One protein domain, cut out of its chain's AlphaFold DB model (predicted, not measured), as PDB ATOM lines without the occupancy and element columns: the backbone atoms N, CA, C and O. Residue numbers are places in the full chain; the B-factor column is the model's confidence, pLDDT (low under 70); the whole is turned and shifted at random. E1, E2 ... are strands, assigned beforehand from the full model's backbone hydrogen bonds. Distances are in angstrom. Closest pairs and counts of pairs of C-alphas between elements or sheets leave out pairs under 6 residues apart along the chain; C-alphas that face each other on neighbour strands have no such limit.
ATOM      1  N   TRP A  39       6.976 -41.790  51.397       94.25
ATOM      2  CA  TRP A  39       7.907 -40.800  51.927       94.25
ATOM      3  C   TRP A  39       7.153 -39.675  52.625       94.25
ATOM      4  O   TRP A  39       6.083 -39.268  52.166       94.25
ATOM      5  N   ASP A  40       7.772 -39.114  53.656       95.62
ATOM      6  CA  ASP A  40       7.334 -37.864  54.259       95.62
ATOM      7  C   ASP A  40       8.076 -36.693  53.619       95.62
ATOM      8  O   ASP A  40       9.303 -36.682  53.527       95.62
ATOM      9  N   ILE A  41       7.316 -35.697  53.157       96.19
ATOM     10  CA  ILE A  41       7.856 -34.519  52.470       96.19
ATOM     11  C   ILE A  41       7.750 -33.312  53.381       96.19
ATOM     12  O   ILE A  41       6.650 -32.918  53.779       96.19
ATOM     13  N   LYS A  42       8.894 -32.703  53.685       96.50
ATOM     14  CA  LYS A  42       8.978 -31.518  54.538       96.50
ATOM     15  C   LYS A  42       9.475 -30.310  53.768       96.50
ATOM     16  O   LYS A  42      10.215 -30.422  52.793       96.50
ATOM     17  N   ASP A  43       9.024 -29.146  54.224       95.75
ATOM     18  CA  ASP A  43       9.529 -27.835  53.813       95.75
ATOM     19  C   ASP A  43       9.557 -27.584  52.294       95.75
ATOM     20  O   ASP A  43      10.396 -26.828  51.801       95.75
ATOM     21  N   LEU A  44       8.602 -28.168  51.557       95.94
ATOM     22  CA  LEU A  44       8.446 -27.958  50.119       95.94
ATOM     23  C   LEU A  44       8.260 -26.469  49.802       95.94
ATOM     24  O   LEU A  44       7.267 -25.844  50.177       95.94
ATOM     25  N   GLN A  45       9.226 -25.908  49.080       95.00
ATOM     26  CA  GLN A  45       9.245 -24.522  48.638       95.00
ATOM     27  C   GLN A  45       9.575 -24.454  47.155       95.00
ATOM     28  O   GLN A  45      10.635 -24.903  46.725       95.00
ATOM     29  N   LEU A  46       8.694 -23.803  46.403       91.81
ATOM     30  CA  LEU A  46       8.920 -23.404  45.021       91.81
ATOM     31  C   LEU A  46       9.118 -21.884  44.970       91.81
ATOM     32  O   LEU A  46       8.283 -21.123  45.467       91.81
ATOM     33  N   LYS A  47      10.234 -21.432  44.398       89.62
ATOM     34  CA  LYS A  47      10.588 -20.017  44.250       89.62
ATOM     35  C   LYS A  47      10.861 -19.691  42.794       89.62
ATOM     36  O   LYS A  47      11.890 -20.083  42.253       89.62
ATOM     37  N   SER A  48       9.993 -18.887  42.201       83.69
ATOM     38  CA  SER A  48      10.174 -18.397  40.835       83.69
ATOM     39  C   SER A  48      10.771 -16.992  40.850       83.69
ATOM     40  O   SER A  48      10.360 -16.112  41.610       83.69
ATOM     41  N   THR A  49      11.770 -16.766  40.005       76.62
ATOM     42  CA  THR A  49      12.442 -15.479  39.837       76.62
ATOM     43  C   THR A  49      12.349 -15.029  38.389       76.62
ATOM     44  O   THR A  49      12.697 -15.753  37.458       76.62
ATOM     45  N   THR A  50      11.900 -13.790  38.196       71.38
ATOM     46  CA  THR A  50      11.821 -13.159  36.878       71.38
ATOM     47  C   THR A  50      12.710 -11.927  36.875       71.38
ATOM     48  O   THR A  50      12.430 -10.934  37.548       71.38
ATOM     49  N   SER A  51      13.784 -11.962  36.091       65.12
ATOM     50  CA  SER A  51      14.648 -10.795  35.897       65.12
ATOM     51  C   SER A  51      14.219 -10.038  34.643       65.12
ATOM     52  O   SER A  51      14.428 -10.491  33.514       65.12
ATOM     53  N   LYS A  52      13.603  -8.868  34.842       58.09
ATOM     54  CA  LYS A  52      13.139  -7.985  33.766       58.09
ATOM     55  C   LYS A  52      14.289  -7.083  33.303       58.09
ATOM     56  O   LYS A  52      14.677  -6.162  34.013       58.09
ATOM     57  N   SER A  53      14.831  -7.342  32.114       54.78
ATOM     58  CA  SER A  53      15.775  -6.435  31.443       54.78
ATOM     59  C   SER A  53      14.999  -5.357  30.663       54.78
ATOM     60  O   SER A  53      13.972  -5.664  30.060       54.78
ATOM     61  N   MET A  54      15.437  -4.092  30.673       56.44
ATOM     62  CA  MET A  54      14.827  -2.979  29.912       56.44
ATOM     63  C   MET A  54      15.880  -2.172  29.133       56.44
ATOM     64  O   MET A  54      17.010  -2.073  29.613       56.44
ATOM     65  N   PRO A  55      15.488  -1.416  28.078       54.22
ATOM     66  CA  PRO A  55      14.405  -1.643  27.104       54.22
ATOM     67  C   PRO A  55      15.024  -1.714  25.679       54.22
ATOM     68  O   PRO A  55      15.981  -1.018  25.370       54.22
ATOM     69  N   ILE A  56      14.632  -2.560  24.728       52.22
ATOM     70  CA  ILE A  56      13.409  -2.466  23.909       52.22
ATOM     71  C   ILE A  56      13.090  -3.854  23.272       52.22
ATOM     72  O   ILE A  56      12.007  -4.030  22.729       52.22
ATOM     73  N   PHE A  57      13.963  -4.873  23.378       53.72
ATOM     74  CA  PHE A  57      13.759  -6.182  22.712       53.72
ATOM     75  C   PHE A  57      14.242  -7.432  23.475       53.72
ATOM     76  O   PHE A  57      14.206  -8.526  22.918       53.72
ATOM     77  N   SER A  58      14.686  -7.329  24.731       52.62
ATOM     78  CA  SER A  58      15.153  -8.512  25.472       52.62
ATOM     79  C   SER A  58      14.026  -9.147  26.282       52.62
ATOM     80  O   SER A  58      13.504  -8.539  27.215       52.62
ATOM     81  N   LEU A  59      13.677 -10.385  25.930       55.97
ATOM     82  CA  LEU A  59      12.874 -11.269  26.771       55.97
ATOM     83  C   LEU A  59      13.678 -11.580  28.049       55.97
ATOM     84  O   LEU A  59      14.889 -11.794  27.984       55.97
ATOM     85  N   GLY A  60      13.037 -11.496  29.218       58.53
ATOM     86  CA  GLY A  60      13.696 -11.659  30.522       58.53
ATOM     87  C   GLY A  60      14.245 -13.071  30.758       58.53
ATOM     88  O   GLY A  60      13.976 -13.987  29.992       58.53
ATOM     89  N   LYS A  61      15.003 -13.267  31.841       63.88
ATOM     90  CA  LYS A  61      15.338 -14.620  32.320       63.88
ATOM     91  C   LYS A  61      14.306 -15.039  33.363       63.88
ATOM     92  O   LYS A  61      14.021 -14.247  34.266       63.88
ATOM     93  N   GLN A  62      13.759 -16.243  33.218       70.69
ATOM     94  CA  GLN A  62      12.888 -16.869  34.217       70.69
ATOM     95  C   GLN A  62      13.610 -18.077  34.798       70.69
ATOM     96  O   GLN A  62      14.269 -18.804  34.058       70.69
ATOM     97  N   ALA A  63      13.525 -18.268  36.107       76.31
ATOM     98  CA  ALA A  63      14.034 -19.466  36.751       76.31
ATOM     99  C   ALA A  63      13.160 -19.843  37.943       76.31
ATOM    100  O   ALA A  63      12.826 -18.964  38.739       76.31
ATOM    101  N   SER A  64      12.863 -21.130  38.083       82.81
ATOM    102  CA  SER A  64      12.170 -21.711  39.231       82.81
ATOM    103  C   SER A  64      13.143 -22.582  40.024       82.81
ATOM    104  O   SER A  64      13.867 -23.397  39.460       82.81
ATOM    105  N   GLU A  65      13.183 -22.404  41.339       87.62
ATOM    106  CA  GLU A  65      13.953 -23.220  42.276       87.62
ATOM    107  C   GLU A  65      12.987 -24.003  43.167       87.62
ATOM    108  O   GLU A  65      12.111 -23.403  43.789       87.62
ATOM    109  N   LEU A  66      13.153 -25.323  43.235       90.19
ATOM    110  CA  LEU A  66      12.390 -26.205  44.119       90.19
ATOM    111  C   LEU A  66      13.323 -26.767  45.190       90.19
ATOM    112  O   LEU A  66      14.396 -27.277  44.862       90.19
ATOM    113  N   THR A  67      12.910 -26.686  46.453       93.81
ATOM    114  CA  THR A  67      13.625 -27.264  47.601       93.81
ATOM    115  C   THR A  67      12.664 -27.982  48.538       93.81
ATOM    116  O   THR A  67      11.584 -27.452  48.793       93.81
ATOM    117  N   PHE A  68      13.047 -29.142  49.066       95.94
ATOM    118  CA  PHE A  68      12.291 -29.907  50.067       95.94
ATOM    119  C   PHE A  68      13.185 -30.953  50.731       95.94
ATOM    120  O   PHE A  68      14.260 -31.249  50.219       95.94
ATOM    121  N   THR A  69      12.718 -31.546  51.823       94.56
ATOM    122  CA  THR A  69      13.371 -32.690  52.470       94.56
ATOM    123  C   THR A  69      12.507 -33.934  52.283       94.56
ATOM    124  O   THR A  69      11.288 -33.880  52.466       94.56
ATOM    125  N   VAL A  70      13.136 -35.046  51.901       93.81
ATOM    126  CA  VAL A  70      12.517 -36.374  51.807       93.81
ATOM    127  C   VAL A  70      12.935 -37.188  53.012       93.81
ATOM    128  O   VAL A  70      14.128 -37.397  53.230       93.81
ATOM    129  N   GLU A  71      11.956 -37.695  53.747       92.56
ATOM    130  CA  GLU A  71      12.170 -38.605  54.860       92.56
ATOM    131  C   GLU A  71      11.579 -39.984  54.571       92.56
ATOM    132  O   GLU A  71      10.500 -40.136  53.991       92.56
ATOM    133  N   ASN A  72      12.313 -41.006  54.993       91.06
ATOM    134  CA  ASN A  72      11.864 -42.385  55.021       91.06
ATOM    135  C   ASN A  72      12.117 -42.940  56.427       91.06
ATOM    136  O   ASN A  72      13.219 -43.386  56.758       91.06
ATOM    137  N   GLU A  73      11.072 -42.898  57.256       88.19
ATOM    138  CA  GLU A  73      11.140 -43.246  58.678       88.19
ATOM    139  C   GLU A  73      11.545 -44.705  58.925       88.19
ATOM    140  O   GLU A  73      12.193 -45.009  59.926       88.19
ATOM    141  N   ILE A  74      11.217 -45.618  58.005       87.31
ATOM    142  CA  ILE A  74      11.438 -47.062  58.186       87.31
ATOM    143  C   ILE A  74      12.935 -47.399  58.260       87.31
ATOM    144  O   ILE A  74      13.367 -48.287  59.007       87.31
ATOM    145  N   ILE A  75      13.738 -46.665  57.496       84.19
ATOM    146  CA  ILE A  75      15.201 -46.778  57.488       84.19
ATOM    147  C   ILE A  75      15.883 -45.584  58.165       84.19
ATOM    148  O   ILE A  75      17.107 -45.531  58.189       84.19
ATOM    149  N   GLY A  76      15.111 -44.657  58.745       84.25
ATOM    150  CA  GLY A  76      15.634 -43.457  59.398       84.25
ATOM    151  C   GLY A  76      16.429 -42.550  58.457       84.25
ATOM    152  O   GLY A  76      17.384 -41.922  58.900       84.25
ATOM    153  N   TYR A  77      16.060 -42.519  57.175       86.06
ATOM    154  CA  TYR A  77      16.768 -41.784  56.127       86.06
ATOM    155  C   TYR A  77      16.145 -40.404  55.918       86.06
ATOM    156  O   TYR A  77      14.919 -40.275  55.894       86.06
ATOM    157  N   SER A  78      16.985 -39.389  55.721       90.06
ATOM    158  CA  SER A  78      16.564 -38.014  55.447       90.06
ATOM    159  C   SER A  78      17.524 -37.347  54.467       90.06
ATOM    160  O   SER A  78      18.732 -37.339  54.698       90.06
ATOM    161  N   VAL A  79      16.999 -36.734  53.407       90.12
ATOM    162  CA  VAL A  79      17.813 -36.039  52.397       90.12
ATOM    163  C   VAL A  79      17.172 -34.734  51.948       90.12
ATOM    164  O   VAL A  79      15.958 -34.660  51.752       90.12
ATOM    165  N   ASP A  80      18.002 -33.715  51.747       91.06
ATOM    166  CA  ASP A  80      17.580 -32.448  51.165       91.06
ATOM    167  C   ASP A  80      17.661 -32.518  49.634       91.06
ATOM    168  O   ASP A  80      18.687 -32.847  49.035       91.06
ATOM    169  N   CYS A  81      16.553 -32.187  48.988       90.44
ATOM    170  CA  CYS A  81      16.387 -32.186  47.548       90.44
ATOM    171  C   CYS A  81      16.309 -30.749  47.042       90.44
ATOM    172  O   CYS A  81      15.549 -29.925  47.561       90.44
ATOM    173  N   LYS A  82      17.085 -30.444  45.997       89.12
ATOM    174  CA  LYS A  82      17.108 -29.126  45.365       89.12
ATOM    175  C   LYS A  82      17.242 -29.240  43.851       89.12
ATOM    176  O   LYS A  82      18.127 -29.924  43.352       89.12
ATOM    177  N   ALA A  83      16.419 -28.496  43.119       86.31
ATOM    178  CA  ALA A  83      16.554 -28.346  41.673       86.31
ATOM    179  C   ALA A  83      16.292 -26.910  41.220       86.31
ATOM    180  O   ALA A  83      15.641 -26.118  41.904       86.31
ATOM    181  N   THR A  84      16.800 -26.574  40.036       82.81
ATOM    182  CA  THR A  84      16.547 -25.285  39.389       82.81
ATOM    183  C   THR A  84      16.216 -25.496  37.916       82.81
ATOM    184  O   THR A  84      17.028 -26.042  37.169       82.81
ATOM    185  N   ALA A  85      15.047 -25.023  37.494       80.06
ATOM    186  CA  ALA A  85      14.661 -24.881  36.097       80.06
ATOM    187  C   ALA A  85      15.003 -23.461  35.623       80.06
ATOM    188  O   ALA A  85      14.744 -22.489  36.332       80.06
ATOM    189  N   VAL A  86      15.614 -23.312  34.443       69.44
ATOM    190  CA  VAL A  86      16.028 -22.000  33.908       69.44
ATOM    191  C   VAL A  86      15.578 -21.848  32.460       69.44
ATOM    192  O   VAL A  86      15.951 -22.639  31.598       69.44
ATOM    193  N   ALA A  87      14.841 -20.774  32.181       66.44
ATOM    194  CA  ALA A  87      14.577 -20.281  30.839       66.44
ATOM    195  C   ALA A  87      15.660 -19.297  30.417       66.44
ATOM    196  O   ALA A  87      15.730 -18.176  30.937       66.44
ATOM    197  N   ASP A  88      16.444 -19.652  29.401       53.88
ATOM    198  CA  ASP A  88      17.170 -18.637  28.649       53.88
ATOM    199  C   ASP A  88      16.346 -18.187  27.433       53.88
ATOM    200  O   ASP A  88      16.461 -18.731  26.335       53.88
ATOM    201  N   LEU A  89      15.515 -17.154  27.621       52.62
ATOM    202  CA  LEU A  89      14.715 -16.562  26.538       52.62
ATOM    203  C   LEU A  89      15.562 -15.796  25.501       52.62
ATOM    204  O   LEU A  89      15.008 -15.270  24.534       52.62
ATOM    205  N   SER A  90      16.893 -15.725  25.668       45.97
ATOM    206  CA  SER A  90      17.810 -15.188  24.652       45.97
ATOM    207  C   SER A  90      18.328 -16.252  23.675       45.97
ATOM    208  O   SER A  90      18.843 -15.906  22.611       45.97
ATOM    209  N   ALA A  91      18.137 -17.538  23.983       43.91
ATOM    210  CA  ALA A  91      18.694 -18.655  23.233       43.91
ATOM    211  C   ALA A  91      17.632 -19.384  22.397       43.91
ATOM    212  O   ALA A  91      17.366 -20.568  22.578       43.91
ATOM    213  N   LYS A  92      17.100 -18.723  21.363       45.38
ATOM    214  CA  LYS A  92      16.620 -19.464  20.188       45.38
ATOM    215  C   LYS A  92      17.833 -19.861  19.337       45.38
ATOM    216  O   LYS A  92      17.984 -19.298  18.265       45.38
ATOM    217  N   GLN A  93      18.713 -20.735  19.851       38.94
ATOM    218  CA  GLN A  93      19.750 -21.514  19.130       38.94
ATOM    219  C   GLN A  93      20.891 -21.954  20.070       38.94
ATOM    220  O   GLN A  93      21.956 -21.349  20.065       38.94
ATOM    221  N   GLY A 106      11.450 -22.489  31.698       64.56
ATOM    222  CA  GLY A 106      11.915 -22.086  33.040       64.56
ATOM    223  C   GLY A 106      11.043 -22.545  34.201       64.56
ATOM    224  O   GLY A 106      11.229 -22.056  35.312       64.56
ATOM    225  N   GLU A 107      10.144 -23.482  33.927       74.81
ATOM    226  CA  GLU A 107       9.235 -24.126  34.872       74.81
ATOM    227  C   GLU A 107       9.581 -25.618  34.967       74.81
ATOM    228  O   GLU A 107      10.317 -26.153  34.131       74.81
ATOM    229  N   PHE A 108       9.085 -26.284  36.005       82.31
ATOM    230  CA  PHE A 108       9.218 -27.733  36.141       82.31
ATOM    231  C   PHE A 108       8.058 -28.430  35.414       82.31
ATOM    232  O   PHE A 108       6.902 -28.186  35.737       82.31
ATOM    233  N   ASP A 109       8.347 -29.299  34.444       85.19
ATOM    234  CA  ASP A 109       7.350 -29.936  33.560       85.19
ATOM    235  C   ASP A 109       7.187 -31.453  33.791       85.19
ATOM    236  O   ASP A 109       6.620 -32.180  32.972       85.19
ATOM    237  N   GLY A 110       7.767 -31.963  34.879       82.75
ATOM    238  CA  GLY A 110       7.740 -33.373  35.253       82.75
ATOM    239  C   GLY A 110       8.575 -34.311  34.375       82.75
ATOM    240  O   GLY A 110       8.644 -35.501  34.700       82.75
ATOM    241  N   GLN A 111       9.210 -33.825  33.299       82.56
ATOM    242  CA  GLN A 111       9.956 -34.660  32.344       82.56
ATOM    243  C   GLN A 111      11.367 -34.995  32.826       82.56
ATOM    244  O   GLN A 111      11.925 -36.034  32.469       82.56
ATOM    245  N   TYR A 112      11.950 -34.109  33.631       81.69
ATOM    246  CA  TYR A 112      13.306 -34.255  34.137       81.69
ATOM    247  C   TYR A 112      13.319 -34.860  35.536       81.69
ATOM    248  O   TYR A 112      12.548 -34.475  36.415       81.69
ATOM    249  N   GLU A 113      14.233 -35.806  35.724       85.00
ATOM    250  CA  GLU A 113      14.518 -36.423  37.009       85.00
ATOM    251  C   GLU A 113      15.792 -35.794  37.593       85.00
ATOM    252  O   GLU A 113      16.819 -35.701  36.916       85.00
ATOM    253  N   TYR A 114      15.701 -35.325  38.835       85.62
ATOM    254  CA  TYR A 114      16.755 -34.640  39.574       85.62
ATOM    255  C   TYR A 114      17.206 -35.511  40.743       85.62
ATOM    256  O   TYR A 114      16.372 -36.079  41.442       85.62
ATOM    257  N   THR A 115      18.512 -35.593  40.975       87.38
ATOM    258  CA  THR A 115      19.090 -36.328  42.107       87.38
ATOM    259  C   THR A 115      19.211 -35.410  43.321       87.38
ATOM    260  O   THR A 115      19.638 -34.264  43.181       87.38
ATOM    261  N   CYS A 116      18.828 -35.898  44.501       88.50
ATOM    262  CA  CYS A 116      19.016 -35.183  45.763       88.50
ATOM    263  C   CYS A 116      20.462 -35.318  46.261       88.50
ATOM    264  O   CYS A 116      21.155 -36.282  45.932       88.50
ATOM    265  N   ASP A 117      20.924 -34.358  47.063       79.69
ATOM    266  CA  ASP A 117      22.293 -34.366  47.579       79.69
ATOM    267  C   ASP A 117      22.409 -35.389  48.723       79.69
ATOM    268  O   ASP A 117      22.066 -35.092  49.865       79.69
ATOM    269  N   GLU A 118      22.881 -36.606  48.429       69.56
ATOM    270  CA  GLU A 118      23.042 -37.655  49.445       69.56
ATOM    271  C   GLU A 118      23.960 -37.202  50.603       69.56
ATOM    272  O   GLU A 118      25.096 -36.761  50.367       69.56
ATOM    273  N   PRO A 119      23.544 -37.368  51.874       59.84
ATOM    274  CA  PRO A 119      24.437 -37.163  53.001       59.84
ATOM    275  C   PRO A 119      25.558 -38.208  52.962       59.84
ATOM    276  O   PRO A 119      25.337 -39.420  52.993       59.84
ATOM    277  N   SER A 120      26.804 -37.737  52.911       50.53
ATOM    278  CA  SER A 120      27.960 -38.626  52.844       50.53
ATOM    279  C   SER A 120      28.062 -39.474  54.117       50.53
ATOM    280  O   SER A 120      28.369 -38.943  55.185       50.53
ATOM    281  N   GLY A 121      27.872 -40.789  54.002       54.03
ATOM    282  CA  GLY A 121      28.154 -41.745  55.079       54.03
ATOM    283  C   GLY A 121      26.966 -42.559  55.588       54.03
ATOM    284  O   GLY A 121      27.183 -43.436  56.427       54.03
ATOM    285  N   GLU A 122      25.751 -42.339  55.079       55.69
ATOM    286  CA  GLU A 122      24.609 -43.204  55.391       55.69
ATOM    287  C   GLU A 122      24.609 -44.456  54.503       55.69
ATOM    288  O   GLU A 122      24.752 -44.388  53.286       55.69
ATOM    289  N   LYS A 123      24.522 -45.634  55.133       54.75
ATOM    290  CA  LYS A 123      24.618 -46.938  54.452       54.75
ATOM    291  C   LYS A 123      23.267 -47.505  54.013       54.75
ATOM    292  O   LYS A 123      23.248 -48.499  53.296       54.75
ATOM    293  N   GLN A 124      22.159 -46.935  54.483       61.56
ATOM    294  CA  GLN A 124      20.806 -47.422  54.222       61.56
ATOM    295  C   GLN A 124      19.997 -46.280  53.610       61.56
ATOM    296  O   GLN A 124      19.912 -45.219  54.210       61.56
ATOM    297  N   GLY A 125      19.439 -46.489  52.415       67.12
ATOM    298  CA  GLY A 125      18.530 -45.535  51.764       67.12
ATOM    299  C   GLY A 125      18.958 -45.004  50.401       67.12
ATOM    300  O   GLY A 125      18.085 -44.509  49.698       67.12
ATOM    301  N   GLY A 126      20.225 -45.182  50.014       78.25
ATOM    302  CA  GLY A 126      20.740 -44.960  48.657       78.25
ATOM    303  C   GLY A 126      20.293 -43.662  47.972       78.25
ATOM    304  O   GLY A 126      19.938 -42.676  48.623       78.25
ATOM    305  N   GLU A 127      20.328 -43.691  46.640       86.56
ATOM    306  CA  GLU A 127      20.072 -42.513  45.810       86.56
ATOM    307  C   GLU A 127      18.583 -42.188  45.790       86.56
ATOM    308  O   GLU A 127      17.750 -43.048  45.479       86.56
ATOM    309  N   VAL A 128      18.256 -40.931  46.096       90.00
ATOM    310  CA  VAL A 128      16.913 -40.379  45.919       90.00
ATOM    311  C   VAL A 128      16.896 -39.474  44.703       90.00
ATOM    312  O   VAL A 128      17.703 -38.552  44.575       90.00
ATOM    313  N   THR A 129      15.929 -39.721  43.828       90.88
ATOM    314  CA  THR A 129      15.621 -38.858  42.698       90.88
ATOM    315  C   THR A 129      14.172 -38.397  42.741       90.88
ATOM    316  O   THR A 129      13.306 -39.033  43.349       90.88
ATOM    317  N   PHE A 130      13.890 -37.271  42.094       93.12
ATOM    318  CA  PHE A 130      12.541 -36.738  41.995       93.12
ATOM    319  C   PHE A 130      12.260 -36.095  40.641       93.12
ATOM    320  O   PHE A 130      13.165 -35.603  39.972       93.12
ATOM    321  N   SER A 131      10.986 -36.038  40.266       90.81
ATOM    322  CA  SER A 131      10.492 -35.130  39.233       90.81
ATOM    323  C   SER A 131       9.308 -34.339  39.768       90.81
ATOM    324  O   SER A 131       8.569 -34.811  40.633       90.81
ATOM    325  N   PHE A 132       9.156 -33.113  39.283       91.12
ATOM    326  CA  PHE A 132       8.090 -32.216  39.702       91.12
ATOM    327  C   PHE A 132       7.440 -31.598  38.473       91.12
ATOM    328  O   PHE A 132       8.145 -31.193  37.551       91.12
ATOM    329  N   ASP A 133       6.117 -31.562  38.458       90.38
ATOM    330  CA  ASP A 133       5.309 -30.904  37.440       90.38
ATOM    331  C   ASP A 133       4.579 -29.734  38.109       90.38
ATOM    332  O   ASP A 133       3.756 -29.924  39.003       90.38
ATOM    333  N   GLU A 134       4.939 -28.512  37.727       87.69
ATOM    334  CA  GLU A 134       4.427 -27.279  38.327       87.69
ATOM    335  C   GLU A 134       2.958 -27.024  37.953       87.69
ATOM    336  O   GLU A 134       2.215 -26.467  38.761       87.69
ATOM    337  N   GLU A 135       2.517 -27.468  36.771       88.00
ATOM    338  CA  GLU A 135       1.142 -27.286  36.290       88.00
ATOM    339  C   GLU A 135       0.153 -28.137  37.099       88.00
ATOM    340  O   GLU A 135      -0.913 -27.669  37.506       88.00
ATOM    341  N   THR A 136       0.515 -29.393  37.349       93.25
ATOM    342  CA  THR A 136      -0.315 -30.357  38.085       93.25
ATOM    343  C   THR A 136      -0.042 -30.355  39.588       93.25
ATOM    344  O   THR A 136      -0.914 -30.734  40.372       93.25
ATOM    345  N   GLY A 137       1.142 -29.905  40.005       90.62
ATOM    346  CA  GLY A 137       1.641 -30.044  41.372       90.62
ATOM    347  C   GLY A 137       2.127 -31.460  41.702       90.62
ATOM    348  O   GLY A 137       2.334 -31.766  42.879       90.62
ATOM    349  N   ASP A 138       2.301 -32.326  40.701       95.12
ATOM    350  CA  ASP A 138       2.694 -33.717  40.907       95.12
ATOM    351  C   ASP A 138       4.189 -33.821  41.238       95.12
ATOM    352  O   ASP A 138       5.058 -33.603  40.393       95.12
ATOM    353  N   LEU A 139       4.489 -34.229  42.474       95.06
ATOM    354  CA  LEU A 139       5.829 -34.611  42.917       95.06
ATOM    355  C   LEU A 139       5.967 -36.136  42.891       95.06
ATOM    356  O   LEU A 139       5.244 -36.852  43.584       95.06
ATOM    357  N   LYS A 140       6.925 -36.637  42.114       95.81
ATOM    358  CA  LYS A 140       7.267 -38.062  42.040       95.81
ATOM    359  C   LYS A 140       8.634 -38.272  42.650       95.81
ATOM    360  O   LYS A 140       9.569 -37.566  42.295       95.81
ATOM    361  N   ILE A 141       8.750 -39.262  43.526       94.94
ATOM    362  CA  ILE A 141       9.994 -39.594  44.221       94.94
ATOM    363  C   ILE A 141      10.337 -41.046  43.938       94.94
ATOM    364  O   ILE A 141       9.461 -41.909  43.857       94.94
ATOM    365  N   LYS A 142      11.628 -41.300  43.766       92.56
ATOM    366  CA  LYS A 142      12.204 -42.634  43.687       92.56
ATOM    367  C   LYS A 142      13.361 -42.699  44.657       92.56
ATOM    368  O   LYS A 142      14.157 -41.773  44.747       92.56
ATOM    369  N   GLN A 143      13.458 -43.816  45.350       90.38
ATOM    370  CA  GLN A 143      14.565 -44.101  46.241       90.38
ATOM    371  C   GLN A 143      15.125 -45.467  45.887       90.38
ATOM    372  O   GLN A 143      14.369 -46.434  45.754       90.38
ATOM    373  N   LYS A 144      16.442 -45.556  45.733       87.00
ATOM    374  CA  LYS A 144      17.137 -46.816  45.507       87.00
ATOM    375  C   LYS A 144      17.523 -47.440  46.844       87.00
ATOM    376  O   LYS A 144      18.240 -46.840  47.635       87.00
TER     377      LYS A 144
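What this domain is: This is residues 39 to 93 and 106 to 144 of the 154 residues of an uncharacterized protein of Candidatus Bathyarchaeota archaeon (UniProt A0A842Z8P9). A long, narrow ribbon of three antiparallel strands, E1, E2 and E3, runs the length of the domain, and a much shorter hairpin of two strands, E4 and E5, crosses over part of one of its faces. The two sheets are only partly face to face and loosely set, and the loop of residues 52 to 60 between E1 and E2 makes one far end. The printed part has 94 residues with no named helix and five named strands, E1 to E5 along the chain, in two antiparallel sheets, ordered E1, E2, E3 and E4, E5; the class is all strand. The whole is loose, with a radius of gyration of the C-alphas of 16.2 A, and its outline is a rod of 56 by 27 by 22 A.

Where its parts are: E1 is residues 40 to 51, 33.5 A from first to last C-alpha, and begins with C-alpha 40 at (7.334, -37.864, 54.259). E2 is residues 61 to 72, 36.0 A. E3 is residues 77 to 88, 35.9 A, and ends with C-alpha 88 at (17.170, -18.637, 28.649). E4 is residues 128 to 133, 17.2 A. E5 is residues 138 to 143, 16.6 A, ending with C-alpha 143 at (14.565, -44.101, 46.241).

How they stand to each other: E1, E2 and E3 form a meander, each strand the antiparallel neighbour of the one before, with E1 and E3 as edge strands. The hairpin E1 and E2 has an angle of 172 degrees between directions; N 47 and O 65 are 2.8 A apart, within hydrogen-bond range. In the hairpin E2 and E3 the angle is 168 degrees, and N 66 and O 83 are within range at 2.9 A. This sheet is twisted, its C-alphas lying up to 4.5 A off the best plane. E3 and E4 have one pair of C-alphas within 8 A, those of Val 79 and Val 128, 7.8 A apart. E2 and E4 are only just apart, at 8.4 A. E5 is apart from E1, E2 and E3. The hairpin E4 and E5 is antiparallel at 168 degrees, with N 131 and O 140 within range at 2.9 A. Residues 114 to 115 pair, antiparallel, with residues 129 to 130 of E4.

The domain as a whole: The two C-alphas farthest apart are those of Ile 56 and Ile 74, 56.3 A. Residues 94 to 105 are not printed, and C-alphas 93 and 106 are 16.0 A apart across this cut, which lies in the link from E3 to E4. Of the links that are printed whole, E2 to E3 and E4 to E5 are tight and E1 to E2 is short. Residues 106 to 127 hold no named element. The mean pLDDT of the printed part is 78.7; the model's confidence is under 70 in residues 51 to 61, 86 to 93, 106 and 118 to 125.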